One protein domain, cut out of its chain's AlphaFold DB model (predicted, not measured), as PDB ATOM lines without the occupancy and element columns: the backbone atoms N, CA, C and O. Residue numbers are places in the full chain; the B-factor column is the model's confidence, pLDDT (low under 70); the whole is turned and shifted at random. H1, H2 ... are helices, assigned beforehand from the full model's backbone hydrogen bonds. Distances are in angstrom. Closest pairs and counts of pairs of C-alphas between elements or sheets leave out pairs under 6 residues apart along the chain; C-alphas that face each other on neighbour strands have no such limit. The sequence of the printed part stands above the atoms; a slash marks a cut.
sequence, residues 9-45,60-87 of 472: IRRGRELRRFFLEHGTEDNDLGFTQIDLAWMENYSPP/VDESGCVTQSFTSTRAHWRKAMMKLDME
ATOM      1  N   ILE A   9      -9.695   5.921  54.009       79.69
ATOM      2  CA  ILE A   9      -9.146   4.838  54.836       79.69
ATOM      3  C   ILE A   9      -9.851   3.537  54.462       79.69
ATOM      4  O   ILE A   9      -9.198   2.586  54.034       79.69
ATOM      5  N   ARG A  10     -11.188   3.542  54.470       81.31
ATOM      6  CA  ARG A  10     -12.021   2.443  53.967       81.31
ATOM      7  C   ARG A  10     -11.655   2.069  52.529       81.31
ATOM      8  O   ARG A  10     -11.334   0.913  52.279       81.31
ATOM      9  N   ARG A  11     -11.598   3.030  51.593       78.44
ATOM     10  CA  ARG A  11     -11.156   2.726  50.213       78.44
ATOM     11  C   ARG A  11      -9.728   2.187  50.144       78.44
ATOM     12  O   ARG A  11      -9.421   1.433  49.226       78.44
ATOM     13  N   GLY A  12      -8.859   2.567  51.078       83.81
ATOM     14  CA  GLY A  12      -7.530   1.982  51.221       83.81
ATOM     15  C   GLY A  12      -7.586   0.517  51.654       83.81
ATOM     16  O   GLY A  12      -6.928  -0.314  51.032       83.81
ATOM     17  N   ARG A  13      -8.427   0.169  52.640       84.06
ATOM     18  CA  ARG A  13      -8.662  -1.221  53.076       84.06
ATOM     19  C   ARG A  13      -9.278  -2.064  51.953       84.06
ATOM     20  O   ARG A  13      -8.780  -3.152  51.673       84.06
ATOM     21  N   GLU A  14     -10.278  -1.536  51.247       81.56
ATOM     22  CA  GLU A  14     -10.899  -2.176  50.075       81.56
ATOM     23  C   GLU A  14      -9.870  -2.395  48.933       81.56
ATOM     24  O   GLU A  14      -9.789  -3.493  48.379       81.56
ATOM     25  N   LEU A  15      -9.014  -1.403  48.618       81.19
ATOM     26  CA  LEU A  15      -7.926  -1.542  47.628       81.19
ATOM     27  C   LEU A  15      -6.872  -2.573  48.063       81.19
ATOM     28  O   LEU A  15      -6.396  -3.350  47.236       81.19
ATOM     29  N   ARG A  16      -6.511  -2.589  49.352       82.50
ATOM     30  CA  ARG A  16      -5.507  -3.495  49.926       82.50
ATOM     31  C   ARG A  16      -5.974  -4.949  49.908       82.50
ATOM     32  O   ARG A  16      -5.156  -5.823  49.643       82.50
ATOM     33  N   ARG A  17      -7.267  -5.216  50.145       81.44
ATOM     34  CA  ARG A  17      -7.862  -6.556  49.971       81.44
ATOM     35  C   ARG A  17      -7.739  -7.017  48.522       81.44
ATOM     36  O   ARG A  17      -7.143  -8.059  48.277       81.44
ATOM     37  N   PHE A  18      -8.183  -6.190  47.573       77.88
ATOM     38  CA  PHE A  18      -8.083  -6.512  46.150       77.88
ATOM     39  C   PHE A  18      -6.630  -6.762  45.696       77.88
ATOM     40  O   PHE A  18      -6.371  -7.705  44.953       77.88
ATOM     41  N   PHE A  19      -5.665  -5.976  46.184       79.94
ATOM     42  CA  PHE A  19      -4.245  -6.204  45.896       79.94
ATOM     43  C   PHE A  19      -3.709  -7.516  46.501       79.94
ATOM     44  O   PHE A  19      -2.923  -8.198  45.856       79.94
ATOM     45  N   LEU A  20      -4.140  -7.906  47.705       80.12
ATOM     46  CA  LEU A  20      -3.730  -9.178  48.321       80.12
ATOM     47  C   LEU A  20      -4.334 -10.416  47.639       80.12
ATOM     48  O   LEU A  20      -3.740 -11.488  47.714       80.12
ATOM     49  N   GLU A  21      -5.502 -10.280  47.011       77.88
ATOM     50  CA  GLU A  21      -6.223 -11.389  46.371       77.88
ATOM     51  C   GLU A  21      -5.895 -11.539  44.875       77.88
ATOM     52  O   GLU A  21      -5.849 -12.657  44.361       77.88
ATOM     53  N   HIS A  22      -5.608 -10.432  44.178       72.75
ATOM     54  CA  HIS A  22      -5.392 -10.409  42.723       72.75
ATOM     55  C   HIS A  22      -4.039  -9.826  42.280       72.75
ATOM     56  O   HIS A  22      -3.743  -9.823  41.082       72.75
ATOM     57  N   GLY A  23      -3.211  -9.333  43.205       71.31
ATOM     58  CA  GLY A  23      -1.859  -8.863  42.906       71.31
ATOM     59  C   GLY A  23      -0.919 -10.025  42.585       71.31
ATOM     60  O   GLY A  23      -0.685 -10.906  43.411       71.31
ATOM     61  N   THR A  24      -0.348 -10.012  41.383       69.81
ATOM     62  CA  THR A  24       0.758 -10.893  40.966       69.81
ATOM     63  C   THR A  24       1.910 -10.022  40.475       69.81
ATOM     64  O   THR A  24       1.668  -8.874  40.122       69.81
ATOM     65  N   GLU A  25       3.145 -10.521  40.379       65.88
ATOM     66  CA  GLU A  25       4.276  -9.692  39.901       65.88
ATOM     67  C   GLU A  25       4.007  -9.097  38.498       65.88
ATOM     68  O   GLU A  25       4.253  -7.916  38.261       65.88
ATOM     69  N   ASP A  26       3.379  -9.868  37.599       57.88
ATOM     70  CA  ASP A  26       2.911  -9.387  36.284       57.88
ATOM     71  C   ASP A  26       1.704  -8.421  36.351       57.88
ATOM     72  O   ASP A  26       1.469  -7.647  35.421       57.88
ATOM     73  N   ASN A  27       0.923  -8.462  37.438       62.03
ATOM     74  CA  ASN A  27      -0.282  -7.658  37.676       62.03
ATOM     75  C   ASN A  27      -0.164  -6.828  38.965       62.03
ATOM     76  O   ASN A  27      -1.131  -6.664  39.706       62.03
ATOM     77  N   ASP A  28       0.994  -6.209  39.189       66.31
ATOM     78  CA  ASP A  28       1.194  -5.216  40.258       66.31
ATOM     79  C   ASP A  28       0.327  -3.949  40.019       66.31
ATOM     80  O   ASP A  28       0.277  -3.010  40.815       66.31
ATOM     81  N   LEU A  29      -0.351  -3.890  38.857       68.88
ATOM     82  CA  LEU A  29      -1.299  -2.873  38.378       68.88
ATOM     83  C   LEU A  29      -0.738  -1.437  38.342       68.88
ATOM     84  O   LEU A  29      -1.471  -0.475  38.081       68.88
ATOM     85  N   GLY A  30       0.559  -1.259  38.605       71.81
ATOM     86  CA  GLY A  30       1.221   0.031  38.796       71.81
ATOM     87  C   GLY A  30       1.089   0.602  40.214       71.81
ATOM     88  O   GLY A  30       1.079   1.830  40.368       71.81
ATOM     89  N   PHE A  31       0.923  -0.249  41.233       80.25
ATOM     90  CA  PHE A  31       1.275   0.087  42.615       80.25
ATOM     91  C   PHE A  31       2.799   0.243  42.756       80.25
ATOM     92  O   PHE A  31       3.566  -0.069  41.849       80.25
ATOM     93  N   THR A  32       3.230   0.844  43.859       83.88
ATOM     94  CA  THR A  32       4.635   1.117  44.176       83.88
ATOM     95  C   THR A  32       4.891   0.804  45.645       83.88
ATOM     96  O   THR A  32       3.958   0.785  46.447       83.88
ATOM     97  N   GLN A  33       6.159   0.655  46.037       84.38
ATOM     98  CA  GLN A  33       6.529   0.414  47.438       84.38
ATOM     99  C   GLN A  33       5.977   1.478  48.412       84.38
ATOM    100  O   GLN A  33       5.691   1.163  49.564       84.38
ATOM    101  N   ILE A  34       5.789   2.720  47.946       86.06
ATOM    102  CA  ILE A  34       5.193   3.815  48.729       86.06
ATOM    103  C   ILE A  34       3.702   3.551  48.975       86.06
ATOM    104  O   ILE A  34       3.220   3.744  50.087       86.06
ATOM    105  N   ASP A  35       2.976   3.048  47.972       85.19
ATOM    106  CA  ASP A  35       1.575   2.657  48.140       85.19
ATOM    107  C   ASP A  35       1.436   1.466  49.094       85.19
ATOM    108  O   ASP A  35       0.525   1.449  49.914       85.19
ATOM    109  N   LEU A  36       2.343   0.484  49.022       84.81
ATOM    110  CA  LEU A  36       2.348  -0.650  49.952       84.81
ATOM    111  C   LEU A  36       2.546  -0.171  51.400       84.81
ATOM    112  O   LEU A  36       1.765  -0.541  52.274       84.81
ATOM    113  N   ALA A  37       3.516   0.720  51.636       87.00
ATOM    114  CA  ALA A  37       3.774   1.306  52.952       87.00
ATOM    115  C   ALA A  37       2.605   2.173  53.464       87.00
ATOM    116  O   ALA A  37       2.226   2.076  54.629       87.00
ATOM    117  N   TRP A  38       1.976   2.983  52.606       88.81
ATOM    118  CA  TRP A  38       0.774   3.739  52.977       88.81
ATOM    119  C   TRP A  38      -0.432   2.826  53.260       88.81
ATOM    120  O   TRP A  38      -1.176   3.094  54.200       88.81
ATOM    121  N   MET A  39      -0.623   1.733  52.511       86.38
ATOM    122  CA  MET A  39      -1.669   0.740  52.803       86.38
ATOM    123  C   MET A  39      -1.385  -0.059  54.082       86.38
ATOM    124  O   MET A  39      -2.315  -0.573  54.697       86.38
ATOM    125  N   GLU A  40      -0.129  -0.203  54.497       85.94
ATOM    126  CA  GLU A  40       0.234  -0.794  55.789       85.94
ATOM    127  C   GLU A  40      -0.013   0.182  56.949       85.94
ATOM    128  O   GLU A  40      -0.698  -0.183  57.902       85.94
ATOM    129  N   ASN A  41       0.437   1.435  56.828       86.50
ATOM    130  CA  ASN A  41       0.318   2.453  57.879       86.50
ATOM    131  C   ASN A  41      -1.112   2.978  58.093       86.50
ATOM    132  O   ASN A  41      -1.497   3.254  59.227       86.50
ATOM    133  N   TYR A  42      -1.882   3.171  57.017       81.38
ATOM    134  CA  TYR A  42      -3.172   3.876  57.046       81.38
ATOM    135  C   TYR A  42      -4.371   2.992  56.685       81.38
ATOM    136  O   TYR A  42      -5.483   3.497  56.549       81.38
ATOM    137  N   SER A  43      -4.187   1.695  56.425       83.19
ATOM    138  CA  SER A  43      -5.282   0.806  55.997       83.19
ATOM    139  C   SER A  43      -5.073  -0.656  56.429       83.19
ATOM    140  O   SER A  43      -5.137  -1.558  55.587       83.19
ATOM    141  N   PRO A  44      -4.816  -0.930  57.723       76.50
ATOM    142  CA  PRO A  44      -4.571  -2.285  58.204       76.50
ATOM    143  C   PRO A  44      -5.770  -3.211  57.908       76.50
ATOM    144  O   PRO A  44      -6.926  -2.816  58.066       76.50
ATOM    145  N   PRO A  45      -5.531  -4.471  57.497       66.81
ATOM    146  CA  PRO A  45      -6.589  -5.360  57.008       66.81
ATOM    147  C   PRO A  45      -7.528  -5.859  58.118       66.81
ATOM    148  O   PRO A  45      -8.605  -6.371  57.822       66.81
ATOM    149  N   VAL A  60     -10.570  -5.666  35.911       51.47
ATOM    150  CA  VAL A  60     -10.161  -5.804  34.520       51.47
ATOM    151  C   VAL A  60     -11.332  -6.473  33.816       51.47
ATOM    152  O   VAL A  60     -11.786  -7.532  34.252       51.47
ATOM    153  N   ASP A  61     -11.866  -5.836  32.777       54.34
ATOM    154  CA  ASP A  61     -12.916  -6.465  31.979       54.34
ATOM    155  C   ASP A  61     -12.366  -7.658  31.175       54.34
ATOM    156  O   ASP A  61     -11.157  -7.880  31.075       54.34
ATOM    157  N   GLU A  62     -13.252  -8.437  30.554       55.50
ATOM    158  CA  GLU A  62     -12.852  -9.619  29.772       55.50
ATOM    159  C   GLU A  62     -12.070  -9.268  28.483       55.50
ATOM    160  O   GLU A  62     -11.672 -10.164  27.742       55.50
ATOM    161  N   SER A  63     -11.810  -7.976  28.219       59.66
ATOM    162  CA  SER A  63     -10.926  -7.486  27.152       59.66
ATOM    163  C   SER A  63      -9.519  -7.097  27.631       59.66
ATOM    164  O   SER A  63      -8.683  -6.718  26.812       59.66
ATOM    165  N   GLY A  64      -9.234  -7.198  28.936       58.25
ATOM    166  CA  GLY A  64      -7.953  -6.789  29.520       58.25
ATOM    167  C   GLY A  64      -7.884  -5.302  29.888       58.25
ATOM    168  O   GLY A  64      -6.820  -4.811  30.265       58.25
ATOM    169  N   CYS A  65      -8.993  -4.562  29.795       54.41
ATOM    170  CA  CYS A  65      -9.018  -3.143  30.129       54.41
ATOM    171  C   CYS A  65      -9.282  -2.943  31.629       54.41
ATOM    172  O   CYS A  65     -10.354  -3.270  32.139       54.41
ATOM    173  N   VAL A  66      -8.312  -2.351  32.336       56.09
ATOM    174  CA  VAL A  66      -8.496  -1.851  33.709       56.09
ATOM    175  C   VAL A  66      -9.610  -0.805  33.697       56.09
ATOM    176  O   VAL A  66      -9.457   0.270  33.106       56.09
ATOM    177  N   THR A  67     -10.735  -1.102  34.348       55.66
ATOM    178  CA  THR A  67     -11.870  -0.176  34.419       55.66
ATOM    179  C   THR A  67     -11.450   1.159  35.044       55.66
ATOM    180  O   THR A  67     -10.671   1.224  35.998       55.66
ATOM    181  N   GLN A  68     -11.957   2.266  34.489       52.12
ATOM    182  CA  GLN A  68     -11.512   3.626  34.843       52.12
ATOM    183  C   GLN A  68     -11.707   3.963  36.334       52.12
ATOM    184  O   GLN A  68     -11.005   4.818  36.880       52.12
ATOM    185  N   SER A  69     -12.624   3.258  37.000       64.31
ATOM    186  CA  SER A  69     -12.844   3.277  38.445       64.31
ATOM    187  C   SER A  69     -11.585   2.929  39.246       64.31
ATOM    188  O   SER A  69     -11.343   3.596  40.252       64.31
ATOM    189  N   PHE A  70     -10.762   1.961  38.820       68.56
ATOM    190  CA  PHE A  70      -9.576   1.523  39.572       68.56
ATOM    191  C   PHE A  70      -8.496   2.601  39.589       68.56
ATOM    192  O   PHE A  70      -8.115   3.118  40.641       68.56
ATOM    193  N   THR A  71      -8.057   3.009  38.397       70.44
ATOM    194  CA  THR A  71      -7.005   4.014  38.206       70.44
ATOM    195  C   THR A  71      -7.391   5.351  38.840       70.44
ATOM    196  O   THR A  71      -6.555   5.987  39.480       70.44
ATOM    197  N   SER A  72      -8.666   5.746  38.727       75.56
ATOM    198  CA  SER A  72      -9.203   6.941  39.386       75.56
ATOM    199  C   SER A  72      -9.219   6.799  40.913       75.56
ATOM    200  O   SER A  72      -8.708   7.668  41.618       75.56
ATOM    201  N   THR A  73      -9.719   5.677  41.446       76.38
ATOM    202  CA  THR A  73      -9.772   5.429  42.898       76.38
ATOM    203  C   THR A  73      -8.381   5.425  43.523       76.38
ATOM    204  O   THR A  73      -8.170   6.124  44.513       76.38
ATOM    205  N   ARG A  74      -7.401   4.751  42.906       81.69
ATOM    206  CA  ARG A  74      -6.004   4.796  43.359       81.69
ATOM    207  C   ARG A  74      -5.410   6.202  43.274       81.69
ATOM    208  O   ARG A  74      -4.700   6.605  44.187       81.69
ATOM    209  N   ALA A  75      -5.682   6.964  42.213       83.56
ATOM    210  CA  ALA A  75      -5.185   8.338  42.093       83.56
ATOM    211  C   ALA A  75      -5.761   9.263  43.183       83.56
ATOM    212  O   ALA A  75      -5.034  10.079  43.752       83.56
ATOM    213  N   HIS A  76      -7.045   9.103  43.521       83.19
ATOM    214  CA  HIS A  76      -7.675   9.802  44.640       83.19
ATOM    215  C   HIS A  76      -7.102   9.370  45.995       83.19
ATOM    216  O   HIS A  76      -6.782  10.232  46.811       83.19
ATOM    217  N   TRP A  77      -6.910   8.065  46.211       85.19
ATOM    218  CA  TRP A  77      -6.315   7.518  47.430       85.19
ATOM    219  C   TRP A  77      -4.867   7.998  47.629       85.19
ATOM    220  O   TRP A  77      -4.575   8.590  48.663       85.19
ATOM    221  N   ARG A  78      -3.999   7.905  46.608       87.69
ATOM    222  CA  ARG A  78      -2.629   8.467  46.624       87.69
ATOM    223  C   ARG A  78      -2.618   9.942  47.020       87.69
ATOM    224  O   ARG A  78      -1.805  10.361  47.838       87.69
ATOM    225  N   LYS A  79      -3.537  10.740  46.462       88.75
ATOM    226  CA  LYS A  79      -3.654  12.172  46.776       88.75
ATOM    227  C   LYS A  79      -4.126  12.428  48.214       88.75
ATOM    228  O   LYS A  79      -3.741  13.445  48.789       88.75
ATOM    229  N   ALA A  80      -4.936  11.541  48.788       86.00
ATOM    230  CA  ALA A  80      -5.332  11.605  50.191       86.00
ATOM    231  C   ALA A  80      -4.173  11.207  51.120       86.00
ATOM    232  O   ALA A  80      -3.848  11.973  52.023       86.00
ATOM    233  N   MET A  81      -3.501  10.082  50.857       90.00
ATOM    234  CA  MET A  81      -2.368   9.611  51.666       90.00
ATOM    235  C   MET A  81      -1.209  10.608  51.654       90.00
ATOM    236  O   MET A  81      -0.757  11.009  52.717       90.00
ATOM    237  N   MET A  82      -0.814  11.123  50.483       88.31
ATOM    238  CA  MET A  82       0.223  12.160  50.379       88.31
ATOM    239  C   MET A  82      -0.133  13.427  51.178       88.31
ATOM    240  O   MET A  82       0.753  14.090  51.706       88.31
ATOM    241  N   LYS A  83      -1.426  13.768  51.294       88.19
ATOM    242  CA  LYS A  83      -1.871  14.892  52.127       88.19
ATOM    243  C   LYS A  83      -1.738  14.570  53.619       88.19
ATOM    244  O   LYS A  83      -1.205  15.399  54.344       88.19
ATOM    245  N   LEU A  84      -2.186  13.392  54.058       84.81
ATOM    246  CA  LEU A  84      -2.061  12.945  55.453       84.81
ATOM    247  C   LEU A  84      -0.591  12.867  55.886       84.81
ATOM    248  O   LEU A  84      -0.242  13.356  56.953       84.81
ATOM    249  N   ASP A  85       0.271  12.337  55.021       86.38
ATOM    250  CA  ASP A  85       1.714  12.205  55.236       86.38
ATOM    251  C   ASP A  85       2.398  13.579  55.379       86.38
ATOM    252  O   ASP A  85       3.184  13.804  56.299       86.38
ATOM    253  N   MET A  86       2.015  14.556  54.543       84.69
ATOM    254  CA  MET A  86       2.446  15.951  54.696       84.69
ATOM    255  C   MET A  86       1.888  16.611  55.967       84.69
ATOM    256  O   MET A  86       2.598  17.393  56.596       84.69
ATOM    257  N   GLU A  87       0.649  16.310  56.367       82.62
ATOM    258  CA  GLU A  87       0.037  16.848  57.593       82.62
ATOM    259  C   GLU A  87       0.665  16.254  58.869       82.62
ATOM    260  O   GLU A  87       0.822  16.976  59.852       82.62
TER     261      GLU A  87
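Overview. This is residues 9 to 45 and 60 to 87 of the 472 residues of the protein "Predicted protein" of Fusarium vanettenii (strain ATCC MYA-4622 / CBS 123669 / FGSC 9596 / NRRL 45880 / 77-13-4) (UniProt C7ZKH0). What is the overall shape? One long helix, H3, runs along the length of a rod-like outline, and two shorter helices, H1 and H2, lie over one side of it, each tilted steeply to it, so that the three centres make a triangle. Before H3, the unnamed residues 60 to 67 form a loop at one end of the rod. What is it made of? The printed part has 65 residues with three named helices, in the order H1, H2, H3, and no named strand; the class is all helix. How large is it? It is compact, with a radius of gyration of the C-alphas of 12.0 A, and the C-alphas span 40 by 20 by 19 A.

Along the chain. Where is the longest helix? H3 is residues 68 to 87, from C-alpha 68 at (-11.512, 3.626, 34.843) to C-alpha 87 at (0.037, 16.848, 57.593), 28.7 A. Where are the other two? H1 is residues 9 to 22, 19.8 A from first to last C-alpha, and begins at C-alpha 9 at (-9.146, 4.838, 54.836). H2 is residues 33 to 41, 12.3 A from first to last C-alpha.

Arrangement. How does H1 stand to H3? They touch, with residues 11 to 15 of H1 and residues 73 to 77 of H3 alone; the closest C-alphas are those of Gly 12 and Trp 77, 6.8 A apart. They run opposite ways at a steep tilt of 53 degrees. How does H2 stand to H3? They are close but not clearly touching, the closest C-alphas being those of Trp 38 and Met 81, 6.8 A apart. They run the same way at a steep tilt of 69 degrees, only just short of about perpendicular. How does H2 stand to H1? They only just touch, with 3 pairs of C-alphas within 8 A, and H1 does so with residues 12 to 16 alone; the closest C-alphas are those of Gly 12 and Met 39, 6.2 A apart. They run opposite ways at a steep tilt of 58 degrees. What do the backbones show? In H1, H2 and H3 every O i to N i+4 pair is within hydrogen-bond range.

Size, cuts and confidence. Which two places are farthest apart? The C-alphas of Glu 62 and Glu 87 are 40.5 A apart. How are the helices linked? H1 and H2 are joined by a short link of 10 residues. The link from H2 to H3 is across the cut: residues 46 to 59 are not printed, and C-alphas 45 and 60 are 22.8 A apart. Where is confidence low? The mean pLDDT of the printed part is 76.3, and it is under 70 at residues 24 to 29, residue 45 and residues 60 to 70 of this predicted model.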